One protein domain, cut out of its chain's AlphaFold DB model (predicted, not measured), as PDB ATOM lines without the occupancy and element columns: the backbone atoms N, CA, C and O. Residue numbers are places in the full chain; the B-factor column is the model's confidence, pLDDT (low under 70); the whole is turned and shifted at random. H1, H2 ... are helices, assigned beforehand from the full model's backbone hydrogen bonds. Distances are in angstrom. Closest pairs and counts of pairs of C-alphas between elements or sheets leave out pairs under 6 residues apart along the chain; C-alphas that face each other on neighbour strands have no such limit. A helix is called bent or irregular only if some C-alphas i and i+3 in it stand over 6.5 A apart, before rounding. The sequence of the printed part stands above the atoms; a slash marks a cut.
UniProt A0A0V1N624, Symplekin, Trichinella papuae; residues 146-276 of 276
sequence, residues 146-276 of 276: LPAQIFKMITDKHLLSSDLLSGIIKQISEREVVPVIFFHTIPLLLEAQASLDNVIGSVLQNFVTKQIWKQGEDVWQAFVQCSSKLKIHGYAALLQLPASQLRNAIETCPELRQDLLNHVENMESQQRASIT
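AT A GLANCE: This is residues 146 to 276 of the 276 residues of the protein "Symplekin" of Trichinella papuae (UniProt A0A0V1N624). Five helices form a compact block in two rows: H2, H4 and H6 run side by side the same way, and H3 and H5, side by side behind them, run opposite ways to that row. H1 sits at one end of the block by the last residues of H3, while H7 and H8 make a corner at the other end, and residues 265 to 276, mostly the far part of H8, stick out as an arm. The printed part has 131 residues with eight named helices, H1 to H8 in chain order, and no named strand; the class is all helix. The whole is compact, with a radius of gyration of the C-alphas of 15.5 A and spans of 43 by 40 by 24 A.

IN THESE COORDINATES: H1, residues 148 to 154, begins at C-alpha 148 (195.008, 198.015, 202.819). H2 is residues 162 to 173, 16.1 A from first to last C-alpha. H3, residues 180 to 192, is 19.9 A long and only just irregular: C-alphas 184 and 187 are 6.6 A apart. H4, residues 194 to 209, is 24.3 A long and irregular, with C-alphas 195 and 198 7.4 A apart. H5 is residues 217 to 229, 18.5 A; H6 is residues 232 to 238; H7 is residues 243 to 252, 14.3 A. H8, residues 256 to 273, is the longest at 25.6 A and ends at C-alpha 273 (184.340, 160.167, 207.744).

HOW THE PARTS SIT: H2, H3 and H4 form an up and down bundle, each helix running against the one before it. H2 and H4 touch at a shallow tilt of 14 degrees, the same way, closest at the C-alphas of Ser 166 and Val 199, 6.3 A. H3 and H4 are a helical hairpin; they touch with residues 186 to 190 and 196 to 200 alone, closest at the C-alphas of Leu 190 and Leu 196, 5.9 A. H1 touches residues 188 to 192 of H3 at a steep tilt of 61 degrees, with the C-alphas of Lys 152 and Ala 192 closest at 5.8 A. H3 and H5 touch at a shallow tilt of 15 degrees, closest at the C-alphas of Val 180 and Val 219, 5.1 A. H4 and H6 touch at a shallow tilt of 8 degrees, closest at the C-alphas of Gly 201 and His 233, 5.2 A. H5 and H6 are a second helical hairpin, at 32 degrees, a tilt only just shallow, with the C-alphas of Ser 227 and Gly 234 closest at 3.7 A. H7 only just touches H5, with 3 pairs of C-alphas within 8 A, and is about perpendicular to it at 82 degrees; the C-alphas of Val 224 and Ala 249 are closest at 6.1 A. H8 only just touches H6, with 3 pairs, closest at the C-alphas of Tyr 235 and Leu 260, 6.3 A. H7 and H8 touch only at the corner, and only just, with 3 pairs, closest at the C-alphas of Ile 250 and Leu 256, 5.9 A. H1 and H8 are apart, as are H2 and H6. Every O i to N i+4 pair is within hydrogen-bond range in H1, H2, H5, H6, H7 and H8; in H3 it is 6 of 9 and in H4 10 of 12.

THE WHOLE: The C-alphas of Leu 146 and Thr 276, the two farthest apart, are 49.8 A apart; Thr 276 is the chain's last residue. Residues 265 to 276, of which 265 to 273 belong to H8, stand free. The printed part has no cut and no long link. The mean pLDDT of the printed part is 81.8, and residues 146 to 159 and 267 to 276 are under 70.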
ATOM      1  N   LEU A 146     200.277 201.542 205.520       63.91
ATOM      2  CA  LEU A 146     199.656 201.946 204.266       63.91
ATOM      3  C   LEU A 146     198.181 201.525 204.214       63.91
ATOM      4  O   LEU A 146     197.788 200.571 204.886       63.91
ATOM      5  N   PRO A 147     197.362 202.191 203.381       61.41
ATOM      6  CA  PRO A 147     196.019 201.719 203.066       61.41
ATOM      7  C   PRO A 147     196.035 200.256 202.605       61.41
ATOM      8  O   PRO A 147     196.906 199.869 201.822       61.41
ATOM      9  N   ALA A 148     195.052 199.463 203.045       59.88
ATOM     10  CA  ALA A 148     195.008 198.015 202.819       59.88
ATOM     11  C   ALA A 148     195.146 197.621 201.337       59.88
ATOM     12  O   ALA A 148     195.830 196.653 201.024       59.88
ATOM     13  N   GLN A 149     194.574 198.413 200.425       55.62
ATOM     14  CA  GLN A 149     194.692 198.206 198.978       55.62
ATOM     15  C   GLN A 149     196.145 198.305 198.490       55.62
ATOM     16  O   GLN A 149     196.627 197.429 197.778       55.62
ATOM     17  N   ILE A 150     196.864 199.346 198.921       57.03
ATOM     18  CA  ILE A 150     198.271 199.552 198.558       57.03
ATOM     19  C   ILE A 150     199.127 198.460 199.196       57.03
ATOM     20  O   ILE A 150     199.998 197.914 198.530       57.03
ATOM     21  N   PHE A 151     198.863 198.121 200.462       67.19
ATOM     22  CA  PHE A 151     199.582 197.063 201.167       67.19
ATOM     23  C   PHE A 151     199.422 195.704 200.472       67.19
ATOM     24  O   PHE A 151     200.420 195.067 200.160       67.19
ATOM     25  N   LYS A 152     198.187 195.305 200.143       61.38
ATOM     26  CA  LYS A 152     197.897 194.049 199.439       61.38
ATOM     27  C   LYS A 152     198.614 193.986 198.091       61.38
ATOM     28  O   LYS A 152     199.232 192.971 197.786       61.38
ATOM     29  N   MET A 153     198.606 195.092 197.344       58.91
ATOM     30  CA  MET A 153     199.306 195.218 196.064       58.91
ATOM     31  C   MET A 153     200.817 195.002 196.208       58.91
ATOM     32  O   MET A 153     201.383 194.196 195.482       58.91
ATOM     33  N   ILE A 154     201.485 195.685 197.144       61.38
ATOM     34  CA  ILE A 154     202.944 195.543 197.316       61.38
ATOM     35  C   ILE A 154     203.343 194.172 197.871       61.38
ATOM     36  O   ILE A 154     204.461 193.726 197.629       61.38
ATOM     37  N   THR A 155     202.453 193.521 198.625       65.06
ATOM     38  CA  THR A 155     202.656 192.169 199.159       65.06
ATOM     39  C   THR A 155     202.223 191.078 198.200       65.06
ATOM     40  O   THR A 155     202.253 189.910 198.572       65.06
ATOM     41  N   ASP A 156     201.838 191.419 196.974       66.75
ATOM     42  CA  ASP A 156     201.572 190.423 195.951       66.75
ATOM     43  C   ASP A 156     202.836 189.598 195.650       66.75
ATOM     44  O   ASP A 156     203.966 190.095 195.693       66.75
ATOM     45  N   LYS A 157     202.638 188.313 195.342       59.28
ATOM     46  CA  LYS A 157     203.710 187.342 195.065       59.28
ATOM     47  C   LYS A 157     204.653 187.758 193.933       59.28
ATOM     48  O   LYS A 157     205.785 187.283 193.891       59.28
ATOM     49  N   HIS A 158     204.200 188.611 193.014       56.25
ATOM     50  CA  HIS A 158     205.010 189.118 191.911       56.25
ATOM     51  C   HIS A 158     205.989 190.217 192.342       56.25
ATOM     52  O   HIS A 158     206.997 190.419 191.668       56.25
ATOM     53  N   LEU A 159     205.724 190.901 193.460       59.91
ATOM     54  CA  LEU A 159     206.593 191.946 194.008       59.91
ATOM     55  C   LEU A 159     207.409 191.447 195.201       59.91
ATOM     56  O   LEU A 159     208.584 191.786 195.327       59.91
ATOM     57  N   LEU A 160     206.819 190.627 196.071       71.31
ATOM     58  CA  LEU A 160     207.496 190.096 197.249       71.31
ATOM     59  C   LEU A 160     207.387 188.587 197.326       71.31
ATOM     60  O   LEU A 160     206.296 188.027 197.328       71.31
ATOM     61  N   SER A 161     208.532 187.922 197.463       80.25
ATOM     62  CA  SER A 161     208.543 186.476 197.623       80.25
ATOM     63  C   SER A 161     207.959 186.062 198.973       80.25
ATOM     64  O   SER A 161     208.177 186.706 200.009       80.25
ATOM     65  N   SER A 162     207.262 184.928 198.974       83.75
ATOM     66  CA  SER A 162     206.722 184.325 200.192       83.75
ATOM     67  C   SER A 162     207.812 183.970 201.200       83.75
ATOM     68  O   SER A 162     207.582 184.061 202.400       83.75
ATOM     69  N   ASP A 163     209.018 183.628 200.739       85.44
ATOM     70  CA  ASP A 163     210.159 183.324 201.611       85.44
ATOM     71  C   ASP A 163     210.636 184.553 202.388       85.44
ATOM     72  O   ASP A 163     210.903 184.477 203.593       85.44
ATOM     73  N   LEU A 164     210.702 185.707 201.716       83.38
ATOM     74  CA  LEU A 164     211.047 186.973 202.352       83.38
ATOM     75  C   LEU A 164     209.983 187.349 203.389       83.38
ATOM     76  O   LEU A 164     210.323 187.600 204.548       83.38
ATOM     77  N   LEU A 165     208.705 187.329 202.996       86.06
ATOM     78  CA  LEU A 165     207.582 187.646 203.883       86.06
ATOM     79  C   LEU A 165     207.503 186.690 205.076       86.06
ATOM     80  O   LEU A 165     207.392 187.147 206.209       86.06
ATOM     81  N   SER A 166     207.658 185.385 204.855       89.81
ATOM     82  CA  SER A 166     207.734 184.361 205.903       89.81
ATOM     83  C   SER A 166     208.825 184.675 206.926       89.81
ATOM     84  O   SER A 166     208.571 184.688 208.134       89.81
ATOM     85  N   GLY A 167     210.034 185.000 206.456       88.44
ATOM     86  CA  GLY A 167     211.146 185.370 207.326       88.44
ATOM     87  C   GLY A 167     210.860 186.613 208.171       88.44
ATOM     88  O   GLY A 167     211.255 186.668 209.334       88.44
ATOM     89  N   ILE A 168     210.158 187.597 207.609       86.75
ATOM     90  CA  ILE A 168     209.802 188.845 208.299       86.75
ATOM     91  C   ILE A 168     208.680 188.620 209.311       86.75
ATOM     92  O   ILE A 168     208.788 189.084 210.445       86.75
ATOM     93  N   ILE A 169     207.631 187.892 208.924       90.75
ATOM     94  CA  ILE A 169     206.503 187.513 209.785       90.75
ATOM     95  C   ILE A 169     207.030 186.800 211.034       90.75
ATOM     96  O   ILE A 169     206.727 187.215 212.155       90.75
ATOM     97  N   LYS A 170     207.903 185.798 210.848       91.75
ATOM     98  CA  LYS A 170     208.571 185.094 211.952       91.75
ATOM     99  C   LYS A 170     209.365 186.057 212.828       91.75
ATOM    100  O   LYS A 170     209.119 186.137 214.029       91.75
ATOM    101  N   GLN A 171     210.232 186.871 212.233       89.00
ATOM    102  CA  GLN A 171     211.066 187.796 212.996       89.00
ATOM    103  C   GLN A 171     210.259 188.840 213.793       89.00
ATOM    104  O   GLN A 171     210.669 189.229 214.886       89.00
ATOM    105  N   ILE A 172     209.123 189.321 213.279       87.31
ATOM    106  CA  ILE A 172     208.251 190.248 214.020       87.31
ATOM    107  C   ILE A 172     207.560 189.521 215.174       87.31
ATOM    108  O   ILE A 172     207.536 190.052 216.282       87.31
ATOM    109  N   SER A 173     207.065 188.301 214.943       91.06
ATOM    110  CA  SER A 173     206.458 187.475 215.996       91.06
ATOM    111  C   SER A 173     207.434 187.081 217.108       91.06
ATOM    112  O   SER A 173     207.030 186.835 218.245       91.06
ATOM    113  N   GLU A 174     208.731 187.039 216.807       91.19
ATOM    114  CA  GLU A 174     209.784 186.691 217.757       91.19
ATOM    115  C   GLU A 174     210.136 187.828 218.724       91.19
ATOM    116  O   GLU A 174     210.714 187.545 219.773       91.19
ATOM    117  N   ARG A 175     209.722 189.071 218.443       87.88
ATOM    118  CA  ARG A 175     209.985 190.232 219.307       87.88
ATOM    119  C   ARG A 175     209.424 190.047 220.721       87.88
ATOM    120  O   ARG A 175     208.471 189.296 220.936       87.88
ATOM    121  N   GLU A 176     210.032 190.760 221.671       85.00
ATOM    122  CA  GLU A 176     209.583 190.798 223.067       85.00
ATOM    123  C   GLU A 176     208.169 191.380 223.166       85.00
ATOM    124  O   GLU A 176     207.283 190.736 223.717       85.00
ATOM    125  N   VAL A 177     207.942 192.539 222.537       87.00
ATOM    126  CA  VAL A 177     206.618 193.154 222.387       87.00
ATOM    127  C   VAL A 177     206.215 193.114 220.919       87.00
ATOM    128  O   VAL A 177     206.903 193.671 220.054       87.00
ATOM    129  N   VAL A 178     205.099 192.446 220.634       87.81
ATOM    130  CA  VAL A 178     204.566 192.334 219.274       87.81
ATOM    131  C   VAL A 178     203.749 193.591 218.957       87.81
ATOM    132  O   VAL A 178     202.832 193.927 219.705       87.81
ATOM    133  N   PRO A 179     204.038 194.313 217.859       85.62
ATOM    134  CA  PRO A 179     203.270 195.505 217.508       85.62
ATOM    135  C   PRO A 179     201.802 195.166 217.213       85.62
ATOM    136  O   PRO A 179     201.539 194.321 216.364       85.62
ATOM    137  N   VAL A 180     200.845 195.881 217.816       86.00
ATOM    138  CA  VAL A 180     199.387 195.692 217.610       86.00
ATOM    139  C   VAL A 180     198.999 195.672 216.124       86.00
ATOM    140  O   VAL A 180     198.201 194.854 215.666       86.00
ATOM    141  N   ILE A 181     199.615 196.550 215.331       81.25
ATOM    142  CA  ILE A 181     199.344 196.659 213.896       81.25
ATOM    143  C   ILE A 181     199.709 195.380 213.118       81.25
ATOM    144  O   ILE A 181     199.117 195.106 212.080       81.25
ATOM    145  N   PHE A 182     200.619 194.551 213.643       87.38
ATOM    146  CA  PHE A 182     201.005 193.290 213.016       87.38
ATOM    147  C   PHE A 182     199.814 192.334 212.878       87.38
ATOM    148  O   PHE A 182     199.620 191.756 211.809       87.38
ATOM    149  N   PHE A 183     198.971 192.238 213.909       89.12
ATOM    150  CA  PHE A 183     197.779 191.382 213.910       89.12
ATOM    151  C   PHE A 183     196.752 191.796 212.855       89.12
ATOM    152  O   PHE A 183     196.083 190.942 212.286       89.12
ATOM    153  N   HIS A 184     196.677 193.086 212.533       83.81
ATOM    154  CA  HIS A 184     195.796 193.596 211.485       83.81
ATOM    155  C   HIS A 184     196.307 193.242 210.084       83.81
ATOM    156  O   HIS A 184     195.514 193.095 209.157       83.81
ATOM    157  N   THR A 185     197.620 193.069 209.930       82.25
ATOM    158  CA  THR A 185     198.238 192.715 208.646       82.25
ATOM    159  C   THR A 185     198.335 191.233 208.351       82.25
ATOM    160  O   THR A 185     198.404 190.888 207.178       82.25
ATOM    161  N   ILE A 186     198.320 190.350 209.352       90.44
ATOM    162  CA  ILE A 186     198.378 188.899 209.107       90.44
ATOM    163  C   ILE A 186     197.238 188.428 208.177       90.44
ATOM    164  O   ILE A 186     197.553 187.743 207.203       90.44
ATOM    165  N   PRO A 187     195.959 188.815 208.383       88.12
ATOM    166  CA  PRO A 187     194.882 188.448 207.459       88.12
ATOM    167  C   PRO A 187     195.124 188.956 206.033       88.12
ATOM    168  O   PRO A 187     195.019 188.189 205.082       88.12
ATOM    169  N   LEU A 188     195.556 190.215 205.888       81.75
ATOM    170  CA  LEU A 188     195.843 190.822 204.581       81.75
ATOM    171  C   LEU A 188     196.987 190.109 203.842       81.75
ATOM    172  O   LEU A 188     196.945 189.969 202.623       81.75
ATOM    173  N   LEU A 189     198.004 189.652 204.577       85.69
ATOM    174  CA  LEU A 189     199.119 188.883 204.021       85.69
ATOM    175  C   LEU A 189     198.667 187.503 203.543       85.69
ATOM    176  O   LEU A 189     199.085 187.083 202.467       85.69
ATOM    177  N   LEU A 190     197.814 186.818 204.310       88.31
ATOM    178  CA  LEU A 190     197.284 185.516 203.905       88.31
ATOM    179  C   LEU A 190     196.403 185.634 202.657       88.31
ATOM    180  O   LEU A 190     196.534 184.830 201.739       88.31
ATOM    181  N   GLU A 191     195.562 186.668 202.594       83.19
ATOM    182  CA  GLU A 191     194.751 186.960 201.409       83.19
ATOM    183  C   GLU A 191     195.599 187.282 200.173       83.19
ATOM    184  O   GLU A 191     195.218 186.932 199.058       83.19
ATOM    185  N   ALA A 192     196.722 187.984 200.345       75.12
ATOM    186  CA  ALA A 192     197.633 188.295 199.246       75.12
ATOM    187  C   ALA A 192     198.429 187.060 198.794       75.12
ATOM    188  O   ALA A 192     198.717 186.899 197.608       75.12
ATOM    189  N   GLN A 193     198.813 186.192 199.736       82.88
ATOM    190  CA  GLN A 193     199.665 185.037 199.478       82.88
ATOM    191  C   GLN A 193     199.264 183.823 200.320       82.88
ATOM    192  O   GLN A 193     199.754 183.616 201.432       82.88
ATOM    193  N   ALA A 194     198.479 182.929 199.718       87.25
ATOM    194  CA  ALA A 194     198.083 181.662 200.336       87.25
ATOM    195  C   ALA A 194     199.274 180.758 200.727       87.25
ATOM    196  O   ALA A 194     199.146 179.903 201.594       87.25
ATOM    197  N   SER A 195     200.465 180.939 200.144       89.25
ATOM    198  CA  SER A 195     201.669 180.189 200.538       89.25
ATOM    199  C   SER A 195     202.176 180.523 201.950       89.25
ATOM    200  O   SER A 195     202.998 179.783 202.492       89.25
ATOM    201  N   LEU A 196     201.692 181.608 202.563       90.56
ATOM    202  CA  LEU A 196     202.038 182.011 203.931       90.56
ATOM    203  C   LEU A 196     201.246 181.258 205.010       90.56
ATOM    204  O   LEU A 196     201.574 181.387 206.189       90.56
ATOM    205  N   ASP A 197     200.258 180.458 204.617       91.12
ATOM    206  CA  ASP A 197     199.321 179.743 205.487       91.12
ATOM    207  C   ASP A 197     199.992 179.015 206.665       91.12
ATOM    208  O   ASP A 197     199.773 179.344 207.835       91.12
ATOM    209  N   ASN A 198     200.939 178.123 206.364       92.25
ATOM    210  CA  ASN A 198     201.676 177.358 207.373       92.25
ATOM    211  C   ASN A 198     202.455 178.250 208.354       92.25
ATOM    212  O   ASN A 198     202.550 177.961 209.549       92.25
ATOM    213  N   VAL A 199     203.051 179.333 207.848       94.56
ATOM    214  CA  VAL A 199     203.854 180.258 208.659       94.56
ATOM    215  C   VAL A 199     202.948 181.053 209.586       94.56
ATOM    216  O   VAL A 199     203.272 181.203 210.762       94.56
ATOM    217  N   ILE A 200     201.808 181.516 209.078       94.31
ATOM    218  CA  ILE A 200     200.800 182.242 209.847       94.31
ATOM    219  C   ILE A 200     200.216 181.344 210.935       94.31
ATOM    220  O   ILE A 200     200.213 181.741 212.100       94.31
ATOM    221  N   GLY A 201     199.834 180.109 210.595       92.69
ATOM    222  CA  GLY A 201     199.390 179.117 211.571       92.69
ATOM    223  C   GLY A 201     200.420 178.907 212.681       92.69
ATOM    224  O   GLY A 201     200.094 179.047 213.857       92.69
ATOM    225  N   SER A 202     201.686 178.660 212.329       94.31
ATOM    226  CA  SER A 202     202.766 178.491 213.313       94.31
ATOM    227  C   SER A 202     202.970 179.726 214.198       94.31
ATOM    228  O   SER A 202     203.162 179.589 215.406       94.31
ATOM    229  N   VAL A 203     202.900 180.931 213.629       95.00
ATOM    230  CA  VAL A 203     203.041 182.184 214.380       95.00
ATOM    231  C   VAL A 203     201.906 182.378 215.385       95.00
ATOM    232  O   VAL A 203     202.182 182.736 216.531       95.00
ATOM    233  N   LEU A 204     200.659 182.082 215.009       94.31
ATOM    234  CA  LEU A 204     199.522 182.146 215.932       94.31
ATOM    235  C   LEU A 204     199.702 181.195 217.122       94.31
ATOM    236  O   LEU A 204     199.486 181.597 218.265       94.31
ATOM    237  N   GLN A 205     200.184 179.973 216.880       91.94
ATOM    238  CA  GLN A 205     200.480 179.019 217.958       91.94
ATOM    239  C   GLN A 205     201.600 179.500 218.887       91.94
ATOM    240  O   GLN A 205     201.537 179.353 220.113       91.94
ATOM    241  N   ASN A 206     202.620 180.140 218.320       93.50
ATOM    242  CA  ASN A 206     203.706 180.710 219.108       93.50
ATOM    243  C   ASN A 206     203.217 181.844 220.023       93.50
ATOM    244  O   ASN A 206     203.719 181.969 221.141       93.50
ATOM    245  N   PHE A 207     202.218 182.634 219.613       94.19
ATOM    246  CA  PHE A 207     201.632 183.678 220.467       94.19
ATOM    247  C   PHE A 207     200.908 183.125 221.694       94.19
ATOM    248  O   PHE A 207     201.001 183.718 222.773       94.19
ATOM    249  N   VAL A 208     200.267 181.962 221.566       92.00
ATOM    250  CA  VAL A 208     199.662 181.253 222.703       92.00
ATOM    251  C   VAL A 208     200.744 180.832 223.696       92.00
ATOM    252  O   VAL A 208     200.655 181.133 224.886       92.00
ATOM    253  N   THR A 209     201.821 180.218 223.198       91.19
ATOM    254  CA  THR A 209     202.951 179.769 224.032       91.19
ATOM    255  C   THR A 209     203.639 180.943 224.737       91.19
ATOM    256  O   THR A 209     204.008 180.847 225.908       91.19
ATOM    257  N   LYS A 210     203.762 182.083 224.047       91.06
ATOM    258  CA  LYS A 210     204.319 183.334 224.579       91.06
ATOM    259  C   LYS A 210     203.396 184.077 225.544       91.06
ATOM    260  O   LYS A 210     203.829 185.063 226.131       91.06
ATOM    261  N   GLN A 211     202.162 183.613 225.734       92.31
ATOM    262  CA  GLN A 211     201.178 184.255 226.601       92.31
ATOM    263  C   GLN A 211     200.922 185.709 226.193       92.31
ATOM    264  O   GLN A 211     201.069 186.627 227.000       92.31
ATOM    265  N   ILE A 212     200.553 185.917 224.924       92.56
ATOM    266  CA  ILE A 212     200.367 187.252 224.334       92.56
ATOM    267  C   ILE A 212     199.409 188.150 225.141       92.56
ATOM    268  O   ILE A 212     199.596 189.363 225.188       92.56
ATOM    269  N   TRP A 213     198.465 187.555 225.878       92.62
ATOM    270  CA  TRP A 213     197.555 188.238 226.809       92.62
ATOM    271  C   TRP A 213     198.253 189.009 227.943       92.62
ATOM    272  O   TRP A 213     197.632 189.841 228.593       92.62
ATOM    273  N   LYS A 214     199.544 188.770 228.199       91.69
ATOM    274  CA  LYS A 214     200.335 189.527 229.184       91.69
ATOM    275  C   LYS A 214     200.982 190.795 228.621       91.69
ATOM    276  O   LYS A 214     201.532 191.568 229.398       91.69
ATOM    277  N   GLN A 215     200.963 190.999 227.303       88.69
ATOM    278  CA  GLN A 215     201.679 192.106 226.649       88.69
ATOM    279  C   GLN A 215     200.895 193.427 226.621       88.69
ATOM    280  O   GLN A 215     201.465 194.462 226.284       88.69
ATOM    281  N   GLY A 216     199.612 193.399 226.978       88.31
ATOM    282  CA  GLY A 216     198.724 194.560 226.994       88.31
ATOM    283  C   GLY A 216     197.351 194.223 226.422       88.31
ATOM    284  O   GLY A 216     197.214 193.303 225.613       88.31
ATOM    285  N   GLU A 217     196.337 194.979 226.837       88.94
ATOM    286  CA  GLU A 217     194.949 194.758 226.421       88.94
ATOM    287  C   GLU A 217     194.767 194.964 224.911       88.94
ATOM    288  O   GLU A 217     194.220 194.096 224.239       88.94
ATOM    289  N   ASP A 218     195.354 196.021 224.340       88.50
ATOM    290  CA  ASP A 218     195.288 196.298 222.896       88.50
ATOM    291  C   ASP A 218     195.875 195.160 222.041       88.50
ATOM    292  O   ASP A 218     195.357 194.820 220.975       88.50
ATOM    293  N   VAL A 219     196.975 194.558 222.507       90.50
ATOM    294  CA  VAL A 219     197.651 193.444 221.823       90.50
ATOM    295  C   VAL A 219     196.767 192.200 221.856       90.50
ATOM    296  O   VAL A 219     196.625 191.510 220.845       90.50
ATOM    297  N   TRP A 220     196.156 191.930 223.009       92.88
ATOM    298  CA  TRP A 220     195.241 190.812 223.190       92.88
ATOM    299  C   TRP A 220     193.995 190.937 222.309       92.88
ATOM    300  O   TRP A 220     193.688 190.016 221.553       92.88
ATOM    301  N   GLN A 221     193.335 192.094 222.344       91.44
ATOM    302  CA  GLN A 221     192.163 192.406 221.524       91.44
ATOM    303  C   GLN A 221     192.453 192.185 220.033       91.44
ATOM    304  O   GLN A 221     191.724 191.474 219.337       91.44
ATOM    305  N   ALA A 222     193.583 192.710 219.553       88.62
ATOM    306  CA  ALA A 222     193.995 192.543 218.166       88.62
ATOM    307  C   ALA A 222     194.304 191.078 217.805       88.62
ATOM    308  O   ALA A 222     193.987 190.640 216.698       88.62
ATOM    309  N   PHE A 223     194.884 190.296 218.724       94.12
ATOM    310  CA  PHE A 223     195.104 188.861 218.524       94.12
ATOM    311  C   PHE A 223     193.789 188.079 218.407       94.12
ATOM    312  O   PHE A 223     193.668 187.240 217.509       94.12
ATOM    313  N   VAL A 224     192.802 188.355 219.266       92.25
ATOM    314  CA  VAL A 224     191.488 187.686 219.230       92.25
ATOM    315  C   VAL A 224     190.772 187.993 217.914       92.25
ATOM    316  O   VAL A 224     190.346 187.071 217.220       92.25
ATOM    317  N   GLN A 225     190.732 189.264 217.503       90.38
ATOM    318  CA  GLN A 225     190.133 189.674 216.228       90.38
ATOM    319  C   GLN A 225     190.855 189.070 215.014       90.38
ATOM    320  O   GLN A 225     190.220 188.631 214.057       90.38
ATOM    321  N   CYS A 226     192.189 189.025 215.046       91.44
ATOM    322  CA  CYS A 226     192.990 188.378 214.010       91.44
ATOM    323  C   CYS A 226     192.681 186.877 213.918       91.44
ATOM    324  O   CYS A 226     192.464 186.353 212.826       91.44
ATOM    325  N   SER A 227     192.587 186.201 215.062       91.88
ATOM    326  CA  SER A 227     192.264 184.775 215.125       91.88
ATOM    327  C   SER A 227     190.845 184.488 214.628       91.88
ATOM    328  O   SER A 227     190.650 183.531 213.886       91.88
ATOM    329  N   SER A 228     189.874 185.346 214.950       88.81
ATOM    330  CA  SER A 228     188.516 185.260 214.400       88.81
ATOM    331  C   SER A 228     188.523 185.319 212.862       88.81
ATOM    332  O   SER A 228     188.016 184.425 212.185       88.81
ATOM    333  N   LYS A 229     189.238 186.294 212.282       88.19
ATOM    334  CA  LYS A 229     189.353 186.450 210.819       88.19
ATOM    335  C   LYS A 229     190.033 185.272 210.120       88.19
ATOM    336  O   LYS A 229     189.676 184.939 208.994       88.19
ATOM    337  N   LEU A 230     191.009 184.643 210.771       86.88
ATOM    338  CA  LEU A 230     191.794 183.541 210.201       86.88
ATOM    339  C   LEU A 230     191.126 182.166 210.356       86.88
ATOM    340  O   LEU A 230     191.735 181.158 209.987       86.88
ATOM    341  N   LYS A 231     189.894 182.122 210.888       86.56
ATOM    342  CA  LYS A 231     189.037 180.935 211.024       86.56
ATOM    343  C   LYS A 231     189.831 179.700 211.445       86.56
ATOM    344  O   LYS A 231     190.282 179.647 212.575       86.56
ATOM    345  N   ILE A 232     190.079 178.741 210.548       84.38
ATOM    346  CA  ILE A 232     190.747 177.460 210.852       84.38
ATOM    347  C   ILE A 232     192.054 177.647 211.648       84.38
ATOM    348  O   ILE A 232     192.226 177.032 212.699       84.38
ATOM    349  N   HIS A 233     192.961 178.521 211.199       86.69
ATOM    350  CA  HIS A 233     194.253 178.714 211.875       86.69
ATOM    351  C   HIS A 233     194.111 179.454 213.201       86.69
ATOM    352  O   HIS A 233     194.795 179.129 214.174       86.69
ATOM    353  N   GLY A 234     193.219 180.443 213.245       87.25
ATOM    354  CA  GLY A 234     192.953 181.206 214.455       87.25
ATOM    355  C   GLY A 234     192.225 180.388 215.514       87.25
ATOM    356  O   GLY A 234     192.638 180.384 216.667       87.25
ATOM    357  N   TYR A 235     191.215 179.615 215.130       89.50
ATOM    358  CA  TYR A 235     190.465 178.711 215.999       89.50
ATOM    359  C   TYR A 235     191.373 177.635 216.578       89.50
ATOM    360  O   TYR A 235     191.360 177.419 217.787       89.50
ATOM    361  N   ALA A 236     192.256 177.049 215.766       87.56
ATOM    362  CA  ALA A 236     193.258 176.111 216.261       87.56
ATOM    363  C   ALA A 236     194.182 176.723 217.333       87.56
ATOM    364  O   ALA A 236     194.644 176.006 218.220       87.56
ATOM    365  N   ALA A 237     194.494 178.023 217.256       89.81
ATOM    366  CA  ALA A 237     195.291 178.723 218.269       89.81
ATOM    367  C   ALA A 237     194.460 179.084 219.507       89.81
ATOM    368  O   ALA A 237     194.887 178.846 220.636       89.81
ATOM    369  N   LEU A 238     193.243 179.587 219.313       89.12
ATOM    370  CA  LEU A 238     192.326 179.931 220.398       89.12
ATOM    371  C   LEU A 238     191.975 178.710 221.256       89.12
ATOM    372  O   LEU A 238     191.973 178.800 222.479       89.12
ATOM    373  N   LEU A 239     191.776 177.544 220.639       87.44
ATOM    374  CA  LEU A 239     191.514 176.288 221.349       87.44
ATOM    375  C   LEU A 239     192.703 175.793 222.189       87.44
ATOM    376  O   LEU A 239     192.520 174.916 223.030       87.44
ATOM    377  N   GLN A 240     193.907 176.337 221.998       87.94
ATOM    378  CA  GLN A 240     195.083 176.032 222.824       87.94
ATOM    379  C   GLN A 240     195.258 176.999 224.001       87.94
ATOM    380  O   GLN A 240     196.150 176.807 224.832       87.94
ATOM    381  N   LEU A 241     194.414 178.030 224.101       88.50
ATOM    382  CA  LEU A 241     194.439 178.961 225.221       88.50
ATOM    383  C   LEU A 241     194.040 178.277 226.541       88.50
ATOM    384  O   LEU A 241     193.216 177.358 226.560       88.50
ATOM    385  N   PRO A 242     194.549 178.772 227.683       87.38
ATOM    386  CA  PRO A 242     194.006 178.420 228.988       87.38
ATOM    387  C   PRO A 242     192.519 178.782 229.106       87.38
ATOM    388  O   PRO A 242     192.074 179.782 228.547       87.38
ATOM    389  N   ALA A 243     191.782 178.036 229.934       82.75
ATOM    390  CA  ALA A 243     190.341 178.204 230.161       82.75
ATOM    391  C   ALA A 243     189.898 179.653 230.406       82.75
ATOM    392  O   ALA A 243     188.934 180.135 229.813       82.75
ATOM    393  N   SER A 244     190.631 180.356 231.271       85.94
ATOM    394  CA  SER A 244     190.345 181.746 231.623       85.94
ATOM    395  C   SER A 244     190.520 182.697 230.441       85.94
ATOM    396  O   SER A 244     189.723 183.613 230.272       85.94
ATOM    397  N   GLN A 245     191.529 182.461 229.601       88.25
ATOM    398  CA  GLN A 245     191.822 183.298 228.439       88.25
ATOM    399  C   GLN A 245     190.874 183.000 227.280       88.25
ATOM    400  O   GLN A 245     190.438 183.922 226.602       88.25
ATOM    401  N   LEU A 246     190.483 181.736 227.089       87.62
ATOM    402  CA  LEU A 246     189.461 181.383 226.106       87.62
ATOM    403  C   LEU A 246     188.110 182.029 226.450       87.62
ATOM    404  O   LEU A 246     187.452 182.582 225.573       87.62
ATOM    405  N   ARG A 247     187.719 182.021 227.732       85.12
ATOM    406  CA  ARG A 247     186.506 182.715 228.191       85.12
ATOM    407  C   ARG A 247     186.588 184.217 227.919       85.12
ATOM    408  O   ARG A 247     185.653 184.770 227.355       85.12
ATOM    409  N   ASN A 248     187.721 184.843 228.232       87.31
ATOM    410  CA  ASN A 248     187.930 186.263 227.959       87.31
ATOM    411  C   ASN A 248     187.927 186.600 226.451       87.31
ATOM    412  O   ASN A 248     187.418 187.645 226.054       87.31
ATOM    413  N   ALA A 249     188.433 185.702 225.598       86.38
ATOM    414  CA  ALA A 249     188.351 185.855 224.145       86.38
ATOM    415  C   ALA A 249     186.894 185.834 223.648       86.38
ATOM    416  O   ALA A 249     186.532 186.632 222.789       86.38
ATOM    417  N   ILE A 250     186.048 184.971 224.222       88.31
ATOM    418  CA  ILE A 250     184.611 184.914 223.910       88.31
ATOM    419  C   ILE A 250     183.875 186.155 224.438       88.31
ATOM    420  O   ILE A 250     182.973 186.656 223.780       88.31
ATOM    421  N   GLU A 251     184.249 186.674 225.609       86.88
ATOM    422  CA  GLU A 251     183.693 187.934 226.136       86.88
ATOM    423  C   GLU A 251     184.056 189.131 225.251       86.88
ATOM    424  O   GLU A 251     183.248 190.033 225.057       86.88
ATOM    425  N   THR A 252     185.265 189.114 224.688       79.88
ATOM    426  CA  THR A 252     185.762 190.123 223.749       79.88
ATOM    427  C   THR A 252     185.041 190.076 222.397       79.88
ATOM    428  O   THR A 252     184.805 191.109 221.779       79.88
ATOM    429  N   CYS A 253     184.723 188.874 221.921       82.00
ATOM    430  CA  CYS A 253     184.197 188.612 220.587       82.00
ATOM    431  C   CYS A 253     183.114 187.522 220.709       82.00
ATOM    432  O   CYS A 253     183.430 186.334 220.598       82.00
ATOM    433  N   PRO A 254     181.851 187.887 221.013       81.81
ATOM    434  CA  PRO A 254     180.782 186.922 221.286       81.81
ATOM    435  C   PRO A 254     180.487 185.979 220.116       81.81
ATOM    436  O   PRO A 254     180.187 184.802 220.337       81.81
ATOM    437  N   GLU A 255     180.629 186.464 218.880       81.75
ATOM    438  CA  GLU A 255     180.476 185.687 217.645       81.75
ATOM    439  C   GLU A 255     181.432 184.486 217.572       81.75
ATOM    440  O   GLU A 255     181.087 183.440 217.020       81.75
ATOM    441  N   LEU A 256     182.592 184.580 218.232       81.62
ATOM    442  CA  LEU A 256     183.599 183.526 218.259       81.62
ATOM    443  C   LEU A 256     183.068 182.225 218.874       81.62
ATOM    444  O   LEU A 256     183.529 181.142 218.517       81.62
ATOM    445  N   ARG A 257     182.104 182.305 219.801       80.00
ATOM    446  CA  ARG A 257     181.545 181.118 220.462       80.00
ATOM    447  C   ARG A 257     180.926 180.161 219.448       80.00
ATOM    448  O   ARG A 257     181.248 178.974 219.457       80.00
ATOM    449  N   GLN A 258     180.048 180.680 218.598       82.81
ATOM    450  CA  GLN A 258     179.314 179.882 217.620       82.81
ATOM    451  C   GLN A 258     180.263 179.338 216.557       82.81
ATOM    452  O   GLN A 258     180.185 178.165 216.196       82.81
ATOM    453  N   ASP A 259     181.221 180.153 216.129       84.12
ATOM    454  CA  ASP A 259     182.185 179.743 215.120       84.12
ATOM    455  C   ASP A 259     183.147 178.654 215.607       84.12
ATOM    456  O   ASP A 259     183.456 177.723 214.859       84.12
ATOM    457  N   LEU A 260     183.590 178.722 216.868       82.19
ATOM    458  CA  LEU A 260     184.418 177.676 217.471       82.19
ATOM    459  C   LEU A 260     183.655 176.356 217.607       82.19
ATOM    460  O   LEU A 260     184.228 175.301 217.332       82.19
ATOM    461  N   LEU A 261     182.377 176.404 217.997       78.88
ATOM    462  CA  LEU A 261     181.524 175.215 218.072       78.88
ATOM    463  C   LEU A 261     181.374 174.565 216.694       78.88
ATOM    464  O   LEU A 261     181.728 173.398 216.531       78.88
ATOM    465  N   ASN A 262     180.984 175.350 215.684       82.56
ATOM    466  CA  ASN A 262     180.869 174.886 214.301       82.56
ATOM    467  C   ASN A 262     182.190 174.287 213.791       82.56
ATOM    468  O   ASN A 262     182.205 173.288 213.073       82.56
ATOM    469  N   HIS A 263     183.327 174.888 214.146       79.44
ATOM    470  CA  HIS A 263     184.637 174.382 213.748       79.44
ATOM    471  C   HIS A 263     184.945 173.012 214.365       79.44
ATOM    472  O   HIS A 263     185.360 172.104 213.644       79.44
ATOM    473  N   VAL A 264     184.711 172.839 215.669       79.38
ATOM    474  CA  VAL A 264     184.940 171.564 216.368       79.38
ATOM    475  C   VAL A 264     184.009 170.470 215.839       79.38
ATOM    476  O   VAL A 264     184.471 169.363 215.567       79.38
ATOM    477  N   GLU A 265     182.732 170.780 215.612       79.06
ATOM    478  CA  GLU A 265     181.761 169.836 215.039       79.06
ATOM    479  C   GLU A 265     182.163 169.373 213.629       79.06
ATOM    480  O   GLU A 265     182.099 168.180 213.308       79.06
ATOM    481  N   ASN A 266     182.650 170.296 212.797       76.56
ATOM    482  CA  ASN A 266     183.170 169.973 211.470       76.56
ATOM    483  C   ASN A 266     184.440 169.112 211.540       76.56
ATOM    484  O   ASN A 266     184.570 168.158 210.768       76.56
ATOM    485  N   MET A 267     185.354 169.392 212.479       66.81
ATOM    486  CA  MET A 267     186.544 168.562 212.691       66.81
ATOM    487  C   MET A 267     186.179 167.135 213.118       66.81
ATOM    488  O   MET A 267     186.732 166.179 212.575       66.81
ATOM    489  N   GLU A 268     185.233 166.965 214.048       60.69
ATOM    490  CA  GLU A 268     184.771 165.634 214.467       60.69
ATOM    491  C   GLU A 268     184.094 164.872 213.323       60.69
ATOM    492  O   GLU A 268     184.309 163.669 213.160       60.69
ATOM    493  N   SER A 269     183.307 165.564 212.497       61.09
ATOM    494  CA  SER A 269     182.625 164.970 211.343       61.09
ATOM    495  C   SER A 269     183.617 164.486 210.280       61.09
ATOM    496  O   SER A 269     183.492 163.366 209.782       61.09
ATOM    497  N   GLN A 270     184.654 165.278 209.987       57.44
ATOM    498  CA  GLN A 270     185.732 164.894 209.068       57.44
ATOM    499  C   GLN A 270     186.560 163.719 209.604       57.44
ATOM    500  O   GLN A 270     186.880 162.796 208.853       57.44
ATOM    501  N   GLN A 271     186.855 163.702 210.908       55.44
ATOM    502  CA  GLN A 271     187.556 162.583 211.540       55.44
ATOM    503  C   GLN A 271     186.736 161.287 211.468       55.44
ATOM    504  O   GLN A 271     187.286 160.247 211.113       55.44
ATOM    505  N   ARG A 272     185.419 161.342 211.708       44.50
ATOM    506  CA  ARG A 272     184.522 160.174 211.588       44.50
ATOM    507  C   ARG A 272     184.415 159.652 210.152       44.50
ATOM    508  O   ARG A 272     184.418 158.439 209.956       44.50
ATOM    509  N   ALA A 273     184.379 160.542 209.160       50.94
ATOM    510  CA  ALA A 273     184.340 160.167 207.744       50.94
ATOM    511  C   ALA A 273     185.645 159.515 207.253       50.94
ATOM    512  O   ALA A 273     185.600 158.652 206.389       50.94
ATOM    513  N   SER A 274     186.802 159.883 207.814       43.03
ATOM    514  CA  SER A 274     188.101 159.287 207.454       43.03
ATOM    515  C   SER A 274     188.368 157.895 208.052       43.03
ATOM    516  O   SER A 274     189.363 157.261 207.706       43.03
ATOM    517  N   ILE A 275     187.509 157.435 208.969       47.75
ATOM    518  CA  ILE A 275     187.646 156.160 209.700       47.75
ATOM    519  C   ILE A 275     186.673 155.086 209.162       47.75
ATOM    520  O   ILE A 275     186.774 153.925 209.556       47.75
ATOM    521  N   THR A 276     185.754 155.449 208.259       39.62
ATOM    522  CA  THR A 276     184.812 154.523 207.595       39.62
ATOM    523  C   THR A 276     185.279 154.219 206.179       39.62
ATOM    524  O   THR A 276     185.207 153.035 205.785       39.62
TER     525      THR A 276